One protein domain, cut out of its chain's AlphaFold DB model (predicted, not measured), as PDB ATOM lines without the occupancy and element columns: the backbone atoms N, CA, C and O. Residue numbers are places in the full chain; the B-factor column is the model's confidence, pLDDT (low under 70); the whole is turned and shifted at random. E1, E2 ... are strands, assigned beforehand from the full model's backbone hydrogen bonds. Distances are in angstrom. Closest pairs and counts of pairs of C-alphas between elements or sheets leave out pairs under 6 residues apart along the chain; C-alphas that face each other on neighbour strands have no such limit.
ATOM      1  N   PRO A  53     178.385 139.707 119.094       82.69
ATOM      2  CA  PRO A  53     178.022 140.735 120.062       82.69
ATOM      3  C   PRO A  53     176.695 140.350 120.725       82.69
ATOM      4  O   PRO A  53     175.817 139.784 120.074       82.69
ATOM      5  N   TYR A  54     176.547 140.639 122.012       86.31
ATOM      6  CA  TYR A  54     175.260 140.542 122.686       86.31
ATOM      7  C   TYR A  54     174.460 141.818 122.432       86.31
ATOM      8  O   TYR A  54     174.953 142.916 122.683       86.31
ATOM      9  N   ILE A  55     173.235 141.661 121.932       85.62
ATOM     10  CA  ILE A  55     172.292 142.754 121.696       85.62
ATOM     11  C   ILE A  55     170.894 142.258 122.083       85.62
ATOM     12  O   ILE A  55     170.486 141.169 121.672       85.62
ATOM     13  N   SER A  56     170.157 143.034 122.881       83.56
ATOM     14  CA  SER A  56     168.771 142.733 123.244       83.56
ATOM     15  C   SER A  56     167.823 142.977 122.068       83.56
ATOM     16  O   SER A  56     168.036 143.856 121.230       83.56
ATOM     17  N   ILE A  57     166.691 142.269 122.053       83.56
ATOM     18  CA  ILE A  57     165.569 142.561 121.142       83.56
ATOM     19  C   ILE A  57     165.059 144.003 121.358       83.56
ATOM     20  O   ILE A  57     164.554 144.639 120.424       83.56
ATOM     21  N   GLU A  58     165.215 144.538 122.571       80.31
ATOM     22  CA  GLU A  58     164.842 145.909 122.942       80.31
ATOM     23  C   GLU A  58     165.826 146.967 122.409       80.31
ATOM     24  O   GLU A  58     165.385 148.068 122.079       80.31
ATOM     25  N   ASP A  59     167.107 146.622 122.226       82.44
ATOM     26  CA  ASP A  59     168.157 147.563 121.800       82.44
ATOM     27  C   ASP A  59     168.053 147.947 120.312       82.44
ATOM     28  O   ASP A  59     168.461 149.048 119.934       82.44
ATOM     29  N   CYS A  60     167.498 147.076 119.449       83.50
ATOM     30  CA  CYS A  60     167.357 147.390 118.019       83.50
ATOM     31  C   CYS A  60     166.483 148.634 117.814       83.50
ATOM     32  O   CYS A  60     165.329 148.662 118.273       83.50
ATOM     33  N   SER A  61     166.996 149.610 117.060       81.75
ATOM     34  CA  SER A  61     166.356 150.909 116.844       81.75
ATOM     35  C   SER A  61     164.983 150.818 116.158       81.75
ATOM     36  O   SER A  61     164.567 149.784 115.636       81.75
ATOM     37  N   SER A  62     164.259 151.944 116.082       73.50
ATOM     38  CA  SER A  62     162.958 151.997 115.388       73.50
ATOM     39  C   SER A  62     163.019 151.653 113.889       73.50
ATOM     40  O   SER A  62     161.981 151.380 113.289       73.50
ATOM     41  N   ASP A  63     164.210 151.705 113.288       76.81
ATOM     42  CA  ASP A  63     164.532 151.426 111.882       76.81
ATOM     43  C   ASP A  63     165.288 150.092 111.681       76.81
ATOM     44  O   ASP A  63     165.710 149.776 110.565       76.81
ATOM     45  N   GLU A  64     165.408 149.284 112.739       82.00
ATOM     46  CA  GLU A  64     166.077 147.978 112.767       82.00
ATOM     47  C   GLU A  64     165.130 146.864 113.241       82.00
ATOM     48  O   GLU A  64     164.204 147.092 114.016       82.00
ATOM     49  N   TYR A  65     165.371 145.636 112.783       83.12
ATOM     50  CA  TYR A  65     164.672 144.427 113.218       83.12
ATOM     51  C   TYR A  65     165.668 143.409 113.781       83.12
ATOM     52  O   TYR A  65     166.823 143.360 113.357       83.12
ATOM     53  N   PHE A  66     165.225 142.582 114.726       85.50
ATOM     54  CA  PHE A  66     166.066 141.545 115.321       85.50
ATOM     55  C   PHE A  66     166.033 140.268 114.467       85.50
ATOM     56  O   PHE A  66     164.977 139.657 114.285       85.50
ATOM     57  N   ASP A  67     167.178 139.845 113.931       82.56
ATOM     58  CA  ASP A  67     167.259 138.669 113.061       82.56
ATOM     59  C   ASP A  67     167.348 137.365 113.870       82.56
ATOM     60  O   ASP A  67     168.402 137.017 114.402       82.56
ATOM     61  N   ILE A  68     166.262 136.586 113.879       81.62
ATOM     62  CA  ILE A  68     166.137 135.302 114.595       81.62
ATOM     63  C   ILE A  68     167.088 134.174 114.133       81.62
ATOM     64  O   ILE A  68     167.015 133.068 114.670       81.62
ATOM     65  N   ILE A  69     167.931 134.391 113.115       80.19
ATOM     66  CA  ILE A  69     168.960 133.433 112.666       80.19
ATOM     67  C   ILE A  69     170.357 133.859 113.124       80.19
ATOM     68  O   ILE A  69     171.144 133.006 113.529       80.19
ATOM     69  N   THR A  70     170.681 135.155 113.059       80.00
ATOM     70  CA  THR A  70     172.010 135.662 113.456       80.00
ATOM     71  C   THR A  70     172.056 136.278 114.853       80.00
ATOM     72  O   THR A  70     173.153 136.564 115.313       80.00
ATOM     73  N   LEU A  71     170.900 136.456 115.505       85.25
ATOM     74  CA  LEU A  71     170.717 137.099 116.814       85.25
ATOM     75  C   LEU A  71     171.377 138.484 116.884       85.25
ATOM     76  O   LEU A  71     172.190 138.768 117.756       85.25
ATOM     77  N   ASP A  72     171.049 139.315 115.896       84.75
ATOM     78  CA  ASP A  72     171.701 140.597 115.614       84.75
ATOM     79  C   ASP A  72     170.677 141.589 115.031       84.75
ATOM     80  O   ASP A  72     169.740 141.178 114.334       84.75
ATOM     81  N   CYS A  73     170.849 142.884 115.300       85.50
ATOM     82  CA  CYS A  73     169.961 143.940 114.813       85.50
ATOM     83  C   CYS A  73     170.324 144.320 113.374       85.50
ATOM     84  O   CYS A  73     171.411 144.824 113.095       85.50
ATOM     85  N   LYS A  74     169.396 144.124 112.436       83.81
ATOM     86  CA  LYS A  74     169.591 144.460 111.021       83.81
ATOM     87  C   LYS A  74     168.710 145.623 110.613       83.81
ATOM     88  O   LYS A  74     167.525 145.671 110.931       83.81
ATOM     89  N   LYS A  75     169.284 146.564 109.865       79.56
ATOM     90  CA  LYS A  75     168.548 147.719 109.344       79.56
ATOM     91  C   LYS A  75     167.468 147.282 108.357       79.56
ATOM     92  O   LYS A  75     167.658 146.356 107.565       79.56
ATOM     93  N   CYS A  76     166.342 147.987 108.377       73.81
ATOM     94  CA  CYS A  76     165.273 147.848 107.394       73.81
ATOM     95  C   CYS A  76     165.695 148.480 106.058       73.81
ATOM     96  O   CYS A  76     165.273 149.585 105.722       73.81
ATOM     97  N   ASP A  77     166.562 147.775 105.328       67.50
ATOM     98  CA  ASP A  77     167.579 148.381 104.462       67.50
ATOM     99  C   ASP A  77     167.073 149.287 103.317       67.50
ATOM    100  O   ASP A  77     165.942 149.183 102.820       67.50
ATOM    101  N   TYR A  78     167.958 150.196 102.918       54.09
ATOM    102  CA  TYR A  78     167.830 151.160 101.832       54.09
ATOM    103  C   TYR A  78     168.540 150.573 100.604       54.09
ATOM    104  O   TYR A  78     169.769 150.567 100.556       54.09
ATOM    105  N   GLY A  97     160.157 156.189 106.192       64.88
ATOM    106  CA  GLY A  97     158.850 155.519 106.165       64.88
ATOM    107  C   GLY A  97     158.829 154.063 106.662       64.88
ATOM    108  O   GLY A  97     157.755 153.574 107.003       64.88
ATOM    109  N   LYS A  98     159.978 153.368 106.717       75.88
ATOM    110  CA  LYS A  98     160.100 152.008 107.284       75.88
ATOM    111  C   LYS A  98     160.228 152.054 108.813       75.88
ATOM    112  O   LYS A  98     160.757 153.018 109.365       75.88
ATOM    113  N   MET A  99     159.775 151.000 109.489       74.94
ATOM    114  CA  MET A  99     160.025 150.763 110.914       74.94
ATOM    115  C   MET A  99     160.040 149.269 111.274       74.94
ATOM    116  O   MET A  99     159.508 148.441 110.531       74.94
ATOM    117  N   LYS A 100     160.590 148.960 112.449       79.12
ATOM    118  CA  LYS A 100     160.448 147.692 113.184       79.12
ATOM    119  C   LYS A 100     158.971 147.267 113.279       79.12
ATOM    120  O   LYS A 100     158.096 148.100 113.526       79.12
ATOM    121  N   SER A 101     158.664 145.988 113.058       75.38
ATOM    122  CA  SER A 101     157.317 145.434 113.260       75.38
ATOM    123  C   SER A 101     156.920 145.454 114.742       75.38
ATOM    124  O   SER A 101     157.775 145.510 115.623       75.38
ATOM    125  N   TYR A 102     155.620 145.320 115.042       71.38
ATOM    126  CA  TYR A 102     155.155 145.136 116.428       71.38
ATOM    127  C   TYR A 102     155.751 143.873 117.088       71.38
ATOM    128  O   TYR A 102     155.937 143.835 118.298       71.38
ATOM    129  N   SER A 103     156.097 142.858 116.288       68.19
ATOM    130  CA  SER A 103     156.792 141.647 116.738       68.19
ATOM    131  C   SER A 103     158.314 141.796 116.875       68.19
ATOM    132  O   SER A 103     158.962 140.856 117.311       68.19
ATOM    133  N   GLY A 104     158.918 142.918 116.470       74.19
ATOM    134  CA  GLY A 104     160.367 143.156 116.545       74.19
ATOM    135  C   GLY A 104     161.239 142.425 115.510       74.19
ATOM    136  O   GLY A 104     162.349 142.878 115.238       74.19
ATOM    137  N   PHE A 105     160.747 141.334 114.917       76.44
ATOM    138  CA  PHE A 105     161.528 140.417 114.069       76.44
ATOM    139  C   PHE A 105     161.460 140.692 112.555       76.44
ATOM    140  O   PHE A 105     162.099 139.985 111.780       76.44
ATOM    141  N   GLU A 106     160.690 141.692 112.113       76.31
ATOM    142  CA  GLU A 106     160.523 142.040 110.693       76.31
ATOM    143  C   GLU A 106     160.399 143.561 110.482       76.31
ATOM    144  O   GLU A 106     160.263 144.333 111.432       76.31
ATOM    145  N   CYS A 107     160.402 144.002 109.221       79.62
ATOM    146  CA  CYS A 107     160.219 145.401 108.829       79.62
ATOM    147  C   CYS A 107     158.819 145.664 108.258       79.62
ATOM    148  O   CYS A 107     158.310 144.907 107.431       79.62
ATOM    149  N   THR A 108     158.227 146.802 108.612       79.56
ATOM    150  CA  THR A 108     156.950 147.296 108.075       79.56
ATOM    151  C   THR A 108     157.032 148.794 107.739       79.56
ATOM    152  O   THR A 108     158.099 149.396 107.853       79.56
ATOM    153  N   CYS A 109     155.934 149.412 107.295       76.88
ATOM    154  CA  CYS A 109     155.839 150.870 107.155       76.88
ATOM    155  C   CYS A 109     155.238 151.516 108.415       76.88
ATOM    156  O   CYS A 109     154.443 150.900 109.126       76.88
ATOM    157  N   ARG A 110     155.604 152.774 108.677       73.31
ATOM    158  CA  ARG A 110     155.040 153.596 109.757       73.31
ATOM    159  C   ARG A 110     153.555 153.890 109.523       73.31
ATOM    160  O   ARG A 110     153.099 153.960 108.384       73.31
ATOM    161  N   LEU A 111     152.802 154.110 110.601       71.75
ATOM    162  CA  LEU A 111     151.388 154.503 110.520       71.75
ATOM    163  C   LEU A 111     151.228 155.799 109.707       71.75
ATOM    164  O   LEU A 111     151.903 156.792 109.979       71.75
ATOM    165  N   GLY A 112     150.329 155.785 108.721       68.50
ATOM    166  CA  GLY A 112     150.167 156.873 107.754       68.50
ATOM    167  C   GLY A 112     151.084 156.773 106.530       68.50
ATOM    168  O   GLY A 112     151.067 157.685 105.712       68.50
ATOM    169  N   PHE A 113     151.865 155.699 106.379       76.06
ATOM    170  CA  PHE A 113     152.586 155.361 105.148       76.06
ATOM    171  C   PHE A 113     152.035 154.066 104.529       76.06
ATOM    172  O   PHE A 113     151.468 153.236 105.240       76.06
ATOM    173  N   TYR A 114     152.245 153.874 103.227       74.06
ATOM    174  CA  TYR A 114     151.903 152.668 102.472       74.06
ATOM    175  C   TYR A 114     153.129 152.061 101.768       74.06
ATOM    176  O   TYR A 114     154.088 152.766 101.452       74.06
ATOM    177  N   LYS A 115     153.098 150.747 101.536       75.75
ATOM    178  CA  LYS A 115     154.124 149.921 100.893       75.75
ATOM    179  C   LYS A 115     154.036 150.016  99.371       75.75
ATOM    180  O   LYS A 115     152.963 149.859  98.799       75.75
ATOM    181  N   LEU A 116     155.181 150.149  98.711       73.88
ATOM    182  CA  LEU A 116     155.329 149.973  97.265       73.88
ATOM    183  C   LEU A 116     156.351 148.862  97.003       73.88
ATOM    184  O   LEU A 116     157.528 149.036  97.321       73.88
ATOM    185  N   TYR A 117     155.909 147.725  96.462       62.38
ATOM    186  CA  TYR A 117     156.780 146.582  96.160       62.38
ATOM    187  C   TYR A 117     157.619 146.802  94.890       62.38
ATOM    188  O   TYR A 117     157.181 147.450  93.941       62.38
ATOM    189  N   GLN A 118     158.832 146.251  94.895       62.16
ATOM    190  CA  GLN A 118     159.832 146.256  93.819       62.16
ATOM    191  C   GLN A 118     160.549 144.892  93.810       62.16
ATOM    192  O   GLN A 118     160.511 144.184  94.814       62.16
ATOM    193  N   ASP A 119     161.248 144.536  92.727       47.38
ATOM    194  CA  ASP A 119     161.807 143.183  92.505       47.38
ATOM    195  C   ASP A 119     162.780 142.665  93.592       47.38
ATOM    196  O   ASP A 119     163.085 141.473  93.635       47.38
ATOM    197  N   LYS A 120     163.262 143.543  94.484       49.34
ATOM    198  CA  LYS A 120     164.148 143.223  95.619       49.34
ATOM    199  C   LYS A 120     163.574 143.563  97.006       49.34
ATOM    200  O   LYS A 120     164.240 143.316  98.009       49.34
ATOM    201  N   GLY A 121     162.366 144.131  97.117       64.94
ATOM    202  CA  GLY A 121     161.821 144.544  98.419       64.94
ATOM    203  C   GLY A 121     160.607 145.473  98.356       64.94
ATOM    204  O   GLY A 121     159.764 145.365  97.471       64.94
ATOM    205  N   PHE A 122     160.497 146.392  99.322       67.81
ATOM    206  CA  PHE A 122     159.462 147.433  99.331       67.81
ATOM    207  C   PHE A 122     159.984 148.789  99.829       67.81
ATOM    208  O   PHE A 122     160.918 148.858 100.635       67.81
ATOM    209  N   GLN A 123     159.341 149.864  99.372       72.12
ATOM    210  CA  GLN A 123     159.499 151.244  99.847       72.12
ATOM    211  C   GLN A 123     158.251 151.695 100.628       72.12
ATOM    212  O   GLN A 123     157.222 151.028 100.557       72.12
ATOM    213  N   CYS A 124     158.327 152.809 101.367       74.94
ATOM    214  CA  CYS A 124     157.212 153.346 102.163       74.94
ATOM    215  C   CYS A 124     156.931 154.818 101.814       74.94
ATOM    216  O   CYS A 124     157.828 155.652 101.944       74.94
ATOM    217  N   LEU A 125     155.695 155.148 101.427       76.00
ATOM    218  CA  LEU A 125     155.264 156.471 100.941       76.00
ATOM    219  C   LEU A 125     154.118 157.043 101.796       76.00
ATOM    220  O   LEU A 125     153.298 156.284 102.295       76.00
ATOM    221  N   LEU A 126     154.077 158.362 102.013       73.88
ATOM    222  CA  LEU A 126     153.160 159.018 102.964       73.88
ATOM    223  C   LEU A 126     151.732 159.189 102.401       73.88
ATOM    224  O   LEU A 126     151.564 159.586 101.250       73.88
ATOM    225  N   CYS A 127     150.714 158.973 103.236       72.81
ATOM    226  CA  CYS A 127     149.305 159.179 102.896       72.81
ATOM    227  C   CYS A 127     148.833 160.646 103.041       72.81
ATOM    228  O   CYS A 127     149.264 161.342 103.966       72.81
ATOM    229  N   PRO A 128     147.909 161.127 102.178       75.81
ATOM    230  CA  PRO A 128     147.335 162.474 102.269       75.81
ATOM    231  C   PRO A 128     146.568 162.766 103.571       75.81
ATOM    232  O   PRO A 128     145.957 161.884 104.178       75.81
ATOM    233  N   SER A 129     146.524 164.041 103.965       67.88
ATOM    234  CA  SER A 129     145.774 164.511 105.138       67.88
ATOM    235  C   SER A 129     144.293 164.117 105.088       67.88
ATOM    236  O   SER A 129     143.618 164.348 104.089       67.88
ATOM    237  N   GLY A 130     143.779 163.551 106.185       69.06
ATOM    238  CA  GLY A 130     142.399 163.055 106.279       69.06
ATOM    239  C   GLY A 130     142.192 161.624 105.761       69.06
ATOM    240  O   GLY A 130     141.090 161.098 105.885       69.06
ATOM    241  N   THR A 131     143.238 160.981 105.232       74.00
ATOM    242  CA  THR A 131     143.244 159.547 104.901       74.00
ATOM    243  C   THR A 131     144.046 158.738 105.923       74.00
ATOM    244  O   THR A 131     144.861 159.277 106.676       74.00
ATOM    245  N   VAL A 132     143.815 157.430 105.945       73.75
ATOM    246  CA  VAL A 132     144.563 156.427 106.711       73.75
ATOM    247  C   VAL A 132     145.266 155.462 105.752       73.75
ATOM    248  O   VAL A 132     144.808 155.263 104.631       73.75
ATOM    249  N   THR A 133     146.368 154.843 106.183       74.06
ATOM    250  CA  THR A 133     146.968 153.695 105.474       74.06
ATOM    251  C   THR A 133     145.910 152.610 105.257       74.06
ATOM    252  O   THR A 133     145.194 152.290 106.211       74.06
ATOM    253  N   SER A 134     145.833 152.036 104.050       70.44
ATOM    254  CA  SER A 134     144.892 150.967 103.674       70.44
ATOM    255  C   SER A 134     145.067 149.671 104.483       70.44
ATOM    256  O   SER A 134     145.999 149.542 105.275       70.44
ATOM    257  N   ILE A 135     144.136 148.715 104.366       69.38
ATOM    258  CA  ILE A 135     144.140 147.471 105.173       69.38
ATOM    259  C   ILE A 135     145.291 146.541 104.765       69.38
ATOM    260  O   ILE A 135     145.973 145.987 105.622       69.38
ATOM    261  N   ASP A 136     145.546 146.420 103.463       62.97
ATOM    262  CA  ASP A 136     146.735 145.754 102.907       62.97
ATOM    263  C   ASP A 136     148.035 146.558 103.126       62.97
ATOM    264  O   ASP A 136     149.146 146.042 102.971       62.97
ATOM    265  N   GLY A 137     147.897 147.830 103.503       68.12
ATOM    266  CA  GLY A 137     148.977 148.790 103.625       68.12
ATOM    267  C   GLY A 137     149.636 149.171 102.301       68.12
ATOM    268  O   GLY A 137     150.781 149.600 102.353       68.12
ATOM    269  N   LEU A 138     148.979 149.010 101.146       67.38
ATOM    270  CA  LEU A 138     149.493 149.331  99.800       67.38
ATOM    271  C   LEU A 138     148.997 150.675  99.232       67.38
ATOM    272  O   LEU A 138     149.510 151.144  98.217       67.38
ATOM    273  N   HIS A 139     148.015 151.302  99.878       71.38
ATOM    274  CA  HIS A 139     147.315 152.506  99.429       71.38
ATOM    275  C   HIS A 139     146.880 153.382 100.626       71.38
ATOM    276  O   HIS A 139     147.286 153.163 101.771       71.38
ATOM    277  N   CYS A 140     146.041 154.390 100.369       77.62
ATOM    278  CA  CYS A 140     145.502 155.308 101.375       77.62
ATOM    279  C   CYS A 140     143.985 155.464 101.196       77.62
ATOM    280  O   CYS A 140     143.514 155.672 100.077       77.62
ATOM    281  N   SER A 141     143.225 155.381 102.287       77.88
ATOM    282  CA  SER A 141     141.760 155.332 102.286       77.88
ATOM    283  C   SER A 141     141.120 156.371 103.213       77.88
ATOM    284  O   SER A 141     141.682 156.787 104.225       77.88
ATOM    285  N   LEU A 142     139.924 156.826 102.852       80.06
ATOM    286  CA  LEU A 142     139.049 157.672 103.666       80.06
ATOM    287  C   LEU A 142     138.260 156.798 104.654       80.06
ATOM    288  O   LEU A 142     137.934 155.659 104.338       80.06
ATOM    289  N   CYS A 143     137.890 157.306 105.828       76.50
ATOM    290  CA  CYS A 143     136.933 156.607 106.698       76.50
ATOM    291  C   CYS A 143     135.490 156.932 106.258       76.50
ATOM    292  O   CYS A 143     135.170 158.112 106.100       76.50
ATOM    293  N   SER A 144     134.617 155.930 106.083       74.69
ATOM    294  CA  SER A 144     133.217 156.163 105.687       74.69
ATOM    295  C   SER A 144     132.407 156.902 106.759       74.69
ATOM    296  O   SER A 144     132.712 156.836 107.951       74.69
ATOM    297  N   SER A 145     131.318 157.558 106.354       70.56
ATOM    298  CA  SER A 145     130.414 158.301 107.246       70.56
ATOM    299  C   SER A 145     129.765 157.442 108.342       70.56
ATOM    300  O   SER A 145     129.472 157.962 109.415       70.56
ATOM    301  N   ASN A 146     129.610 156.132 108.118       66.69
ATOM    302  CA  ASN A 146     129.117 155.179 109.125       66.69
ATOM    303  C   ASN A 146     130.218 154.630 110.062       66.69
ATOM    304  O   ASN A 146     129.911 153.885 110.988       66.69
ATOM    305  N   HIS A 147     131.490 154.946 109.808       73.69
ATOM    306  CA  HIS A 147     132.669 154.394 110.487       73.69
ATOM    307  C   HIS A 147     133.771 155.485 110.546       73.69
ATOM    308  O   HIS A 147     134.848 155.308 109.969       73.69
ATOM    309  N   PRO A 148     133.494 156.667 111.142       74.25
ATOM    310  CA  PRO A 148     134.220 157.913 110.865       74.25
ATOM    311  C   PRO A 148     135.671 157.940 111.369       74.25
ATOM    312  O   PRO A 148     136.067 157.170 112.244       74.25
ATOM    313  N   PHE A 149     136.461 158.873 110.822       75.31
ATOM    314  CA  PHE A 149     137.841 159.138 111.243       75.31
ATOM    315  C   PHE A 149     137.883 159.810 112.617       75.31
ATOM    316  O   PHE A 149     137.216 160.819 112.843       75.31
ATOM    317  N   GLN A 150     138.718 159.291 113.515       75.25
ATOM    318  CA  GLN A 150     138.934 159.827 114.854       75.25
ATOM    319  C   GLN A 150     140.279 160.587 114.908       75.25
ATOM    320  O   GLN A 150     141.344 159.959 114.892       75.25
ATOM    321  N   PRO A 151     140.279 161.936 115.005       66.75
ATOM    322  CA  PRO A 151     141.502 162.735 114.866       66.75
ATOM    323  C   PRO A 151     142.586 162.476 115.922       66.75
ATOM    324  O   PRO A 151     143.763 162.699 115.648       66.75
ATOM    325  N   SER A 152     142.206 162.006 117.115       64.00
ATOM    326  CA  SER A 152     143.132 161.724 118.219       64.00
ATOM    327  C   SER A 152     143.918 160.420 118.052       64.00
ATOM    328  O   SER A 152     145.069 160.356 118.475       64.00
ATOM    329  N   SER A 153     143.327 159.394 117.432       61.75
ATOM    330  CA  SER A 153     143.947 158.076 117.215       61.75
ATOM    331  C   SER A 153     144.498 157.886 115.799       61.75
ATOM    332  O   SER A 153     145.278 156.964 115.569       61.75
ATOM    333  N   LYS A 154     144.120 158.757 114.847       67.56
ATOM    334  CA  LYS A 154     144.417 158.634 113.405       67.56
ATOM    335  C   LYS A 154     143.916 157.313 112.797       67.56
ATOM    336  O   LYS A 154     144.537 156.762 111.891       67.56
ATOM    337  N   GLN A 155     142.793 156.811 113.302       70.75
ATOM    338  CA  GLN A 155     142.138 155.572 112.869       70.75
ATOM    339  C   GLN A 155     140.631 155.806 112.660       70.75
ATOM    340  O   GLN A 155     140.136 156.913 112.872       70.75
ATOM    341  N   CYS A 156     139.904 154.777 112.219       76.69
ATOM    342  CA  CYS A 156     138.450 154.809 112.040       76.69
ATOM    343  C   CYS A 156     137.746 153.953 113.130       76.69
ATOM    344  O   CYS A 156     138.340 152.991 113.611       76.69
ATOM    345  N   VAL A 157     136.502 154.275 113.510       74.56
ATOM    346  CA  VAL A 157     135.766 153.647 114.644       74.56
ATOM    347  C   VAL A 157     135.171 152.257 114.295       74.56
ATOM    348  O   VAL A 157     134.379 152.217 113.365       74.56
ATOM    349  N   PRO A 158     135.468 151.159 115.036       66.69
ATOM    350  CA  PRO A 158     135.359 149.753 114.578       66.69
ATOM    351  C   PRO A 158     133.962 149.177 114.234       66.69
ATOM    352  O   PRO A 158     132.929 149.631 114.721       66.69
ATOM    353  N   CYS A 159     133.969 148.102 113.426       69.44
ATOM    354  CA  CYS A 159     132.797 147.392 112.880       69.44
ATOM    355  C   CYS A 159     132.065 146.428 113.853       69.44
ATOM    356  O   CYS A 159     132.663 145.926 114.805       69.44
ATOM    357  N   PRO A 160     130.776 146.107 113.587       64.44
ATOM    358  CA  PRO A 160     129.975 145.159 114.369       64.44
ATOM    359  C   PRO A 160     130.198 143.678 113.996       64.44
ATOM    360  O   PRO A 160     130.665 143.344 112.904       64.44
ATOM    361  N   SER A 161     129.786 142.782 114.899       57.84
ATOM    362  CA  SER A 161     129.987 141.326 114.836       57.84
ATOM    363  C   SER A 161     129.580 140.667 113.512       57.84
ATOM    364  O   SER A 161     128.526 140.960 112.948       57.84
ATOM    365  N   ASN A 162     130.390 139.701 113.063       61.22
ATOM    366  CA  ASN A 162     130.227 138.956 111.802       61.22
ATOM    367  C   ASN A 162     130.272 139.827 110.522       61.22
ATOM    368  O   ASN A 162     129.946 139.357 109.429       61.22
ATOM    369  N   SER A 163     130.721 141.078 110.649       68.00
ATOM    370  CA  SER A 163     131.178 141.934 109.555       68.00
ATOM    371  C   SER A 163     132.630 142.346 109.794       68.00
ATOM    372  O   SER A 163     133.133 142.221 110.908       68.00
ATOM    373  N   ILE A 164     133.299 142.804 108.741       66.81
ATOM    374  CA  ILE A 164     134.720 143.159 108.727       66.81
ATOM    375  C   ILE A 164     134.930 144.568 108.201       66.81
ATOM    376  O   ILE A 164     134.055 145.095 107.514       66.81
ATOM    377  N   ILE A 165     136.102 145.145 108.454       70.69
ATOM    378  CA  ILE A 165     136.524 146.368 107.771       70.69
ATOM    379  C   ILE A 165     136.975 145.968 106.355       70.69
ATOM    380  O   ILE A 165     137.806 145.077 106.201       70.69
ATOM    381  N   ASP A 166     136.429 146.607 105.324       67.19
ATOM    382  CA  ASP A 166     136.825 146.441 103.919       67.19
ATOM    383  C   ASP A 166     136.978 147.809 103.238       67.19
ATOM    384  O   ASP A 166     136.537 148.835 103.765       67.19
ATOM    385  N   GLU A 167     137.607 147.842 102.063       72.62
ATOM    386  CA  GLU A 167     137.887 149.073 101.322       72.62
ATOM    387  C   GLU A 167     137.315 149.040  99.900       72.62
ATOM    388  O   GLU A 167     137.445 148.060  99.170       72.62
ATOM    389  N   ARG A 168     136.663 150.135  99.496       72.00
ATOM    390  CA  ARG A 168     136.067 150.311  98.160       72.00
ATOM    391  C   ARG A 168     136.538 151.610  97.521       72.00
ATOM    392  O   ARG A 168     136.756 152.589  98.223       72.00
ATOM    393  N   PHE A 169     136.640 151.651  96.197       66.81
ATOM    394  CA  PHE A 169     136.876 152.903  95.476       66.81
ATOM    395  C   PHE A 169     135.561 153.669  95.283       66.81
ATOM    396  O   PHE A 169     134.597 153.125  94.745       66.81
ATOM    397  N   ILE A 170     135.540 154.944  95.674       68.88
ATOM    398  CA  ILE A 170     134.535 155.919  95.245       68.88
ATOM    399  C   ILE A 170     135.099 156.664  94.036       68.88
ATOM    400  O   ILE A 170     136.160 157.285  94.124       68.88
ATOM    401  N   ALA A 171     134.356 156.656  92.931       57.38
ATOM    402  CA  ALA A 171     134.587 157.529  91.788       57.38
ATOM    403  C   ALA A 171     133.387 158.475  91.635       57.38
ATOM    404  O   ALA A 171     132.376 158.119  91.029       57.38
ATOM    405  N   ASN A 172     133.495 159.683  92.192       57.69
ATOM    406  CA  ASN A 172     132.594 160.776  91.825       57.69
ATOM    407  C   ASN A 172     133.041 161.318  90.462       57.69
ATOM    408  O   ASN A 172     134.238 161.457  90.220       57.69
ATOM    409  N   SER A 173     132.099 161.645  89.577       51.00
ATOM    410  CA  SER A 173     132.330 161.873  88.137       51.00
ATOM    411  C   SER A 173     133.085 163.164  87.754       51.00
ATOM    412  O   SER A 173     132.908 163.659  86.644       51.00
ATOM    413  N   SER A 174     133.910 163.701  88.658       52.81
ATOM    414  CA  SER A 174     134.742 164.899  88.468       52.81
ATOM    415  C   SER A 174     136.072 164.881  89.249       52.81
ATOM    416  O   SER A 174     136.821 165.849  89.154       52.81
ATOM    417  N   GLU A 175     136.382 163.836  90.032       57.31
ATOM    418  CA  GLU A 175     137.624 163.738  90.825       57.31
ATOM    419  C   GLU A 175     138.314 162.373  90.643       57.31
ATOM    420  O   GLU A 175     137.702 161.411  90.181       57.31
ATOM    421  N   GLU A 176     139.595 162.283  91.020       56.53
ATOM    422  CA  GLU A 176     140.336 161.014  91.045       56.53
ATOM    423  C   GLU A 176     139.668 159.976  91.970       56.53
ATOM    424  O   GLU A 176     139.151 160.342  93.031       56.53
ATOM    425  N   PRO A 177     139.692 158.674  91.620       59.16
ATOM    426  CA  PRO A 177     139.064 157.631  92.425       59.16
ATOM    427  C   PRO A 177     139.794 157.449  93.765       59.16
ATOM    428  O   PRO A 177     140.984 157.142  93.799       59.16
ATOM    429  N   ARG A 178     139.074 157.593  94.886       62.97
ATOM    430  CA  ARG A 178     139.629 157.469  96.250       62.97
ATOM    431  C   ARG A 178     139.101 156.218  96.946       62.97
ATOM    432  O   ARG A 178     137.918 155.910  96.830       62.97
ATOM    433  N   MET A 179     139.947 155.518  97.702       70.00
ATOM    434  CA  MET A 179     139.498 154.412  98.559       70.00
ATOM    435  C   MET A 179     138.740 154.929  99.791       70.00
ATOM    436  O   MET A 179     139.057 155.991 100.323       70.00
ATOM    437  N   GLU A 180     137.782 154.148 100.279       77.56
ATOM    438  CA  GLU A 180     136.976 154.391 101.478       77.56
ATOM    439  C   GLU A 180     136.819 153.090 102.290       77.56
ATOM    440  O   GLU A 180     136.465 152.051 101.731       77.56
ATOM    441  N   ARG A 181     137.047 153.157 103.608       76.12
ATOM    442  CA  ARG A 181     136.829 152.095 104.605       76.12
ATOM    443  C   ARG A 181     135.383 152.026 105.068       76.12
ATOM    444  O   ARG A 181     134.866 153.011 105.594       76.12
ATOM    445  N   TYR A 182     134.775 150.851 104.964       75.81
ATOM    446  CA  TYR A 182     133.393 150.558 105.354       75.81
ATOM    447  C   TYR A 182     133.282 149.141 105.950       75.81
ATOM    448  O   TYR A 182     134.229 148.364 105.865       75.81
ATOM    449  N   CYS A 183     132.138 148.787 106.549       74.56
ATOM    450  CA  CYS A 183     131.909 147.432 107.075       74.56
ATOM    451  C   CYS A 183     131.230 146.510 106.045       74.56
ATOM    452  O   CYS A 183     130.310 146.941 105.346       74.56
ATOM    453  N   LYS A 184     131.628 145.231 105.988       74.12
ATOM    454  CA  LYS A 184     131.168 144.248 104.983       74.12
ATOM    455  C   LYS A 184     131.068 142.812 105.541       74.12
ATOM    456  O   LYS A 184     131.913 142.432 106.344       74.12
ATOM    457  N   PRO A 185     130.089 141.985 105.127       68.88
ATOM    458  CA  PRO A 185     130.039 140.555 105.467       68.88
ATOM    459  C   PRO A 185     131.031 139.703 104.646       68.88
ATOM    460  O   PRO A 185     131.463 140.102 103.563       68.88
ATOM    461  N   CYS A 186     131.371 138.504 105.131       68.38
ATOM    462  CA  CYS A 186     132.363 137.643 104.474       68.38
ATOM    463  C   CYS A 186     131.846 136.907 103.220       68.38
ATOM    464  O   CYS A 186     130.773 136.305 103.281       68.38
ATOM    465  N   PRO A 187     132.611 136.897 102.108       63.47
ATOM    466  CA  PRO A 187     132.304 136.105 100.916       63.47
ATOM    467  C   PRO A 187     132.720 134.629 101.050       63.47
ATOM    468  O   PRO A 187     133.589 134.277 101.855       63.47
ATOM    469  N   ASP A 188     132.146 133.775 100.198       56.72
ATOM    470  CA  ASP A 188     132.466 132.344 100.119       56.72
ATOM    471  C   ASP A 188     133.973 132.075  99.964       56.72
ATOM    472  O   ASP A 188     134.682 132.747  99.216       56.72
ATOM    473  N   GLY A 189     134.471 131.057 100.674       57.91
ATOM    474  CA  GLY A 189     135.901 130.731 100.724       57.91
ATOM    475  C   GLY A 189     136.717 131.546 101.741       57.91
ATOM    476  O   GLY A 189     137.935 131.378 101.807       57.91
ATOM    477  N   SER A 190     136.064 132.383 102.554       65.62
ATOM    478  CA  SER A 190     136.672 133.133 103.662       65.62
ATOM    479  C   SER A 190     135.845 133.033 104.952       65.62
ATOM    480  O   SER A 190     134.682 132.631 104.920       65.62
ATOM    481  N   LYS A 191     136.434 133.385 106.103       64.56
ATOM    482  CA  LYS A 191     135.746 133.449 107.409       64.56
ATOM    483  C   LYS A 191     136.276 134.611 108.263       64.56
ATOM    484  O   LYS A 191     137.448 134.946 108.112       64.56
ATOM    485  N   PRO A 192     135.491 135.223 109.166       60.75
ATOM    486  CA  PRO A 192     135.994 136.298 110.021       60.75
ATOM    487  C   PRO A 192     137.037 135.789 111.035       60.75
ATOM    488  O   PRO A 192     136.985 134.639 111.480       60.75
ATOM    489  N   VAL A 193     137.985 136.652 111.412       62.38
ATOM    490  CA  VAL A 193     138.937 136.396 112.510       62.38
ATOM    491  C   VAL A 193     138.205 136.412 113.858       62.38
ATOM    492  O   VAL A 193     137.451 137.337 114.145       62.38
ATOM    493  N   ALA A 194     138.453 135.395 114.689       52.56
ATOM    494  CA  ALA A 194     137.629 135.066 115.859       52.56
ATOM    495  C   ALA A 194     137.633 136.095 117.009       52.56
ATOM    496  O   ALA A 194     136.693 136.087 117.799       52.56
ATOM    497  N   ASN A 195     138.652 136.959 117.104       48.75
ATOM    498  CA  ASN A 195     138.783 137.926 118.204       48.75
ATOM    499  C   ASN A 195     138.363 139.345 117.786       48.75
ATOM    500  O   ASN A 195     137.460 139.915 118.387       48.75
ATOM    501  N   ASP A 196     138.983 139.899 116.737       55.91
ATOM    502  CA  ASP A 196     138.876 141.337 116.426       55.91
ATOM    503  C   ASP A 196     137.889 141.686 115.299       55.91
ATOM    504  O   ASP A 196     137.723 142.859 114.977       55.91
ATOM    505  N   SER A 197     137.254 140.694 114.656       54.56
ATOM    506  CA  SER A 197     136.346 140.894 113.504       54.56
ATOM    507  C   SER A 197     136.931 141.764 112.372       54.56
ATOM    508  O   SER A 197     136.200 142.377 111.606       54.56
ATOM    509  N   SER A 198     138.257 141.854 112.248       53.75
ATOM    510  CA  SER A 198     138.918 142.864 111.409       53.75
ATOM    511  C   SER A 198     138.935 142.518 109.920       53.75
ATOM    512  O   SER A 198     138.788 143.409 109.088       53.75
ATOM    513  N   GLN A 199     139.089 141.234 109.585       56.41
ATOM    514  CA  GLN A 199     139.198 140.733 108.215       56.41
ATOM    515  C   GLN A 199     138.512 139.370 108.064       56.41
ATOM    516  O   GLN A 199     138.481 138.555 108.991       56.41
ATOM    517  N   CYS A 200     137.993 139.102 106.867       62.88
ATOM    518  CA  CYS A 200     137.584 137.774 106.441       62.88
ATOM    519  C   CYS A 200     138.834 137.080 105.919       62.88
ATOM    520  O   CYS A 200     139.226 137.305 104.774       62.88
ATOM    521  N   ILE A 201     139.493 136.285 106.759       61.41
ATOM    522  CA  ILE A 201     140.661 135.525 106.328       61.41
ATOM    523  C   ILE A 201     140.232 134.568 105.206       61.41
ATOM    524  O   ILE A 201     139.369 133.709 105.436       61.41
ATOM    525  N   PRO A 202     140.779 134.711 103.982       44.59
ATOM    526  CA  PRO A 202     140.580 133.711 102.952       44.59
ATOM    527  C   PRO A 202     141.222 132.414 103.434       44.59
ATOM    528  O   PRO A 202     142.260 132.418 104.103       44.59
ATOM    529  N   CYS A 203     140.613 131.285 103.100       61.81
ATOM    530  CA  CYS A 203     141.275 130.010 103.319       61.81
ATOM    531  C   CYS A 203     142.583 129.958 102.510       61.81
ATOM    532  O   CYS A 203     142.653 130.518 101.416       61.81
TER     533      CYS A 203
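What this domain is: This is residues 53 to 78 and 97 to 203 of the 1100 residues of an uncharacterized protein of Tetranychus urticae (UniProt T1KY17). With little regular structure, this is a loose row of small hairpins, E1-E2, E3-E4 and E5-E6, leading to a larger sheet, E7 E9 E8, with hairpin E10-E11 near one end of it. The 133 printed residues include eleven strands, E1 to E11, and no named helix: all strand. The larger sheet is mixed; the radius of gyration of the C-alphas is 17.6 A, the spans 56 by 36 by 34 A.

How they stand to each other: E9, residues 178 to 185, is antiparallel to E8, residues 163 to 170 (N 166 to O 182, 2.9 A), and parallel to E7, residues 140 to 143 (N 142 to O 179, 2.8 A). The closest C-alphas of E7 and E5, residues 113 to 118, are Cys 140 and Tyr 114, 7.0 A apart.

Where its parts are: E9 is 21.5 A long, from C-alpha 178 at (139.629, 157.469, 96.250) to C-alpha 185 at (130.039, 140.555, 105.467).

The domain as a whole: Residues 79 to 96 are not printed; C-alphas 78 and 97 are 10.9 A apart. The links E6 to E7 and E7 to E8 are long. Mean pLDDT of the printed part is 70.3; 59 residues are under 70, among them residues 169 to 178 and residues 185 to 203.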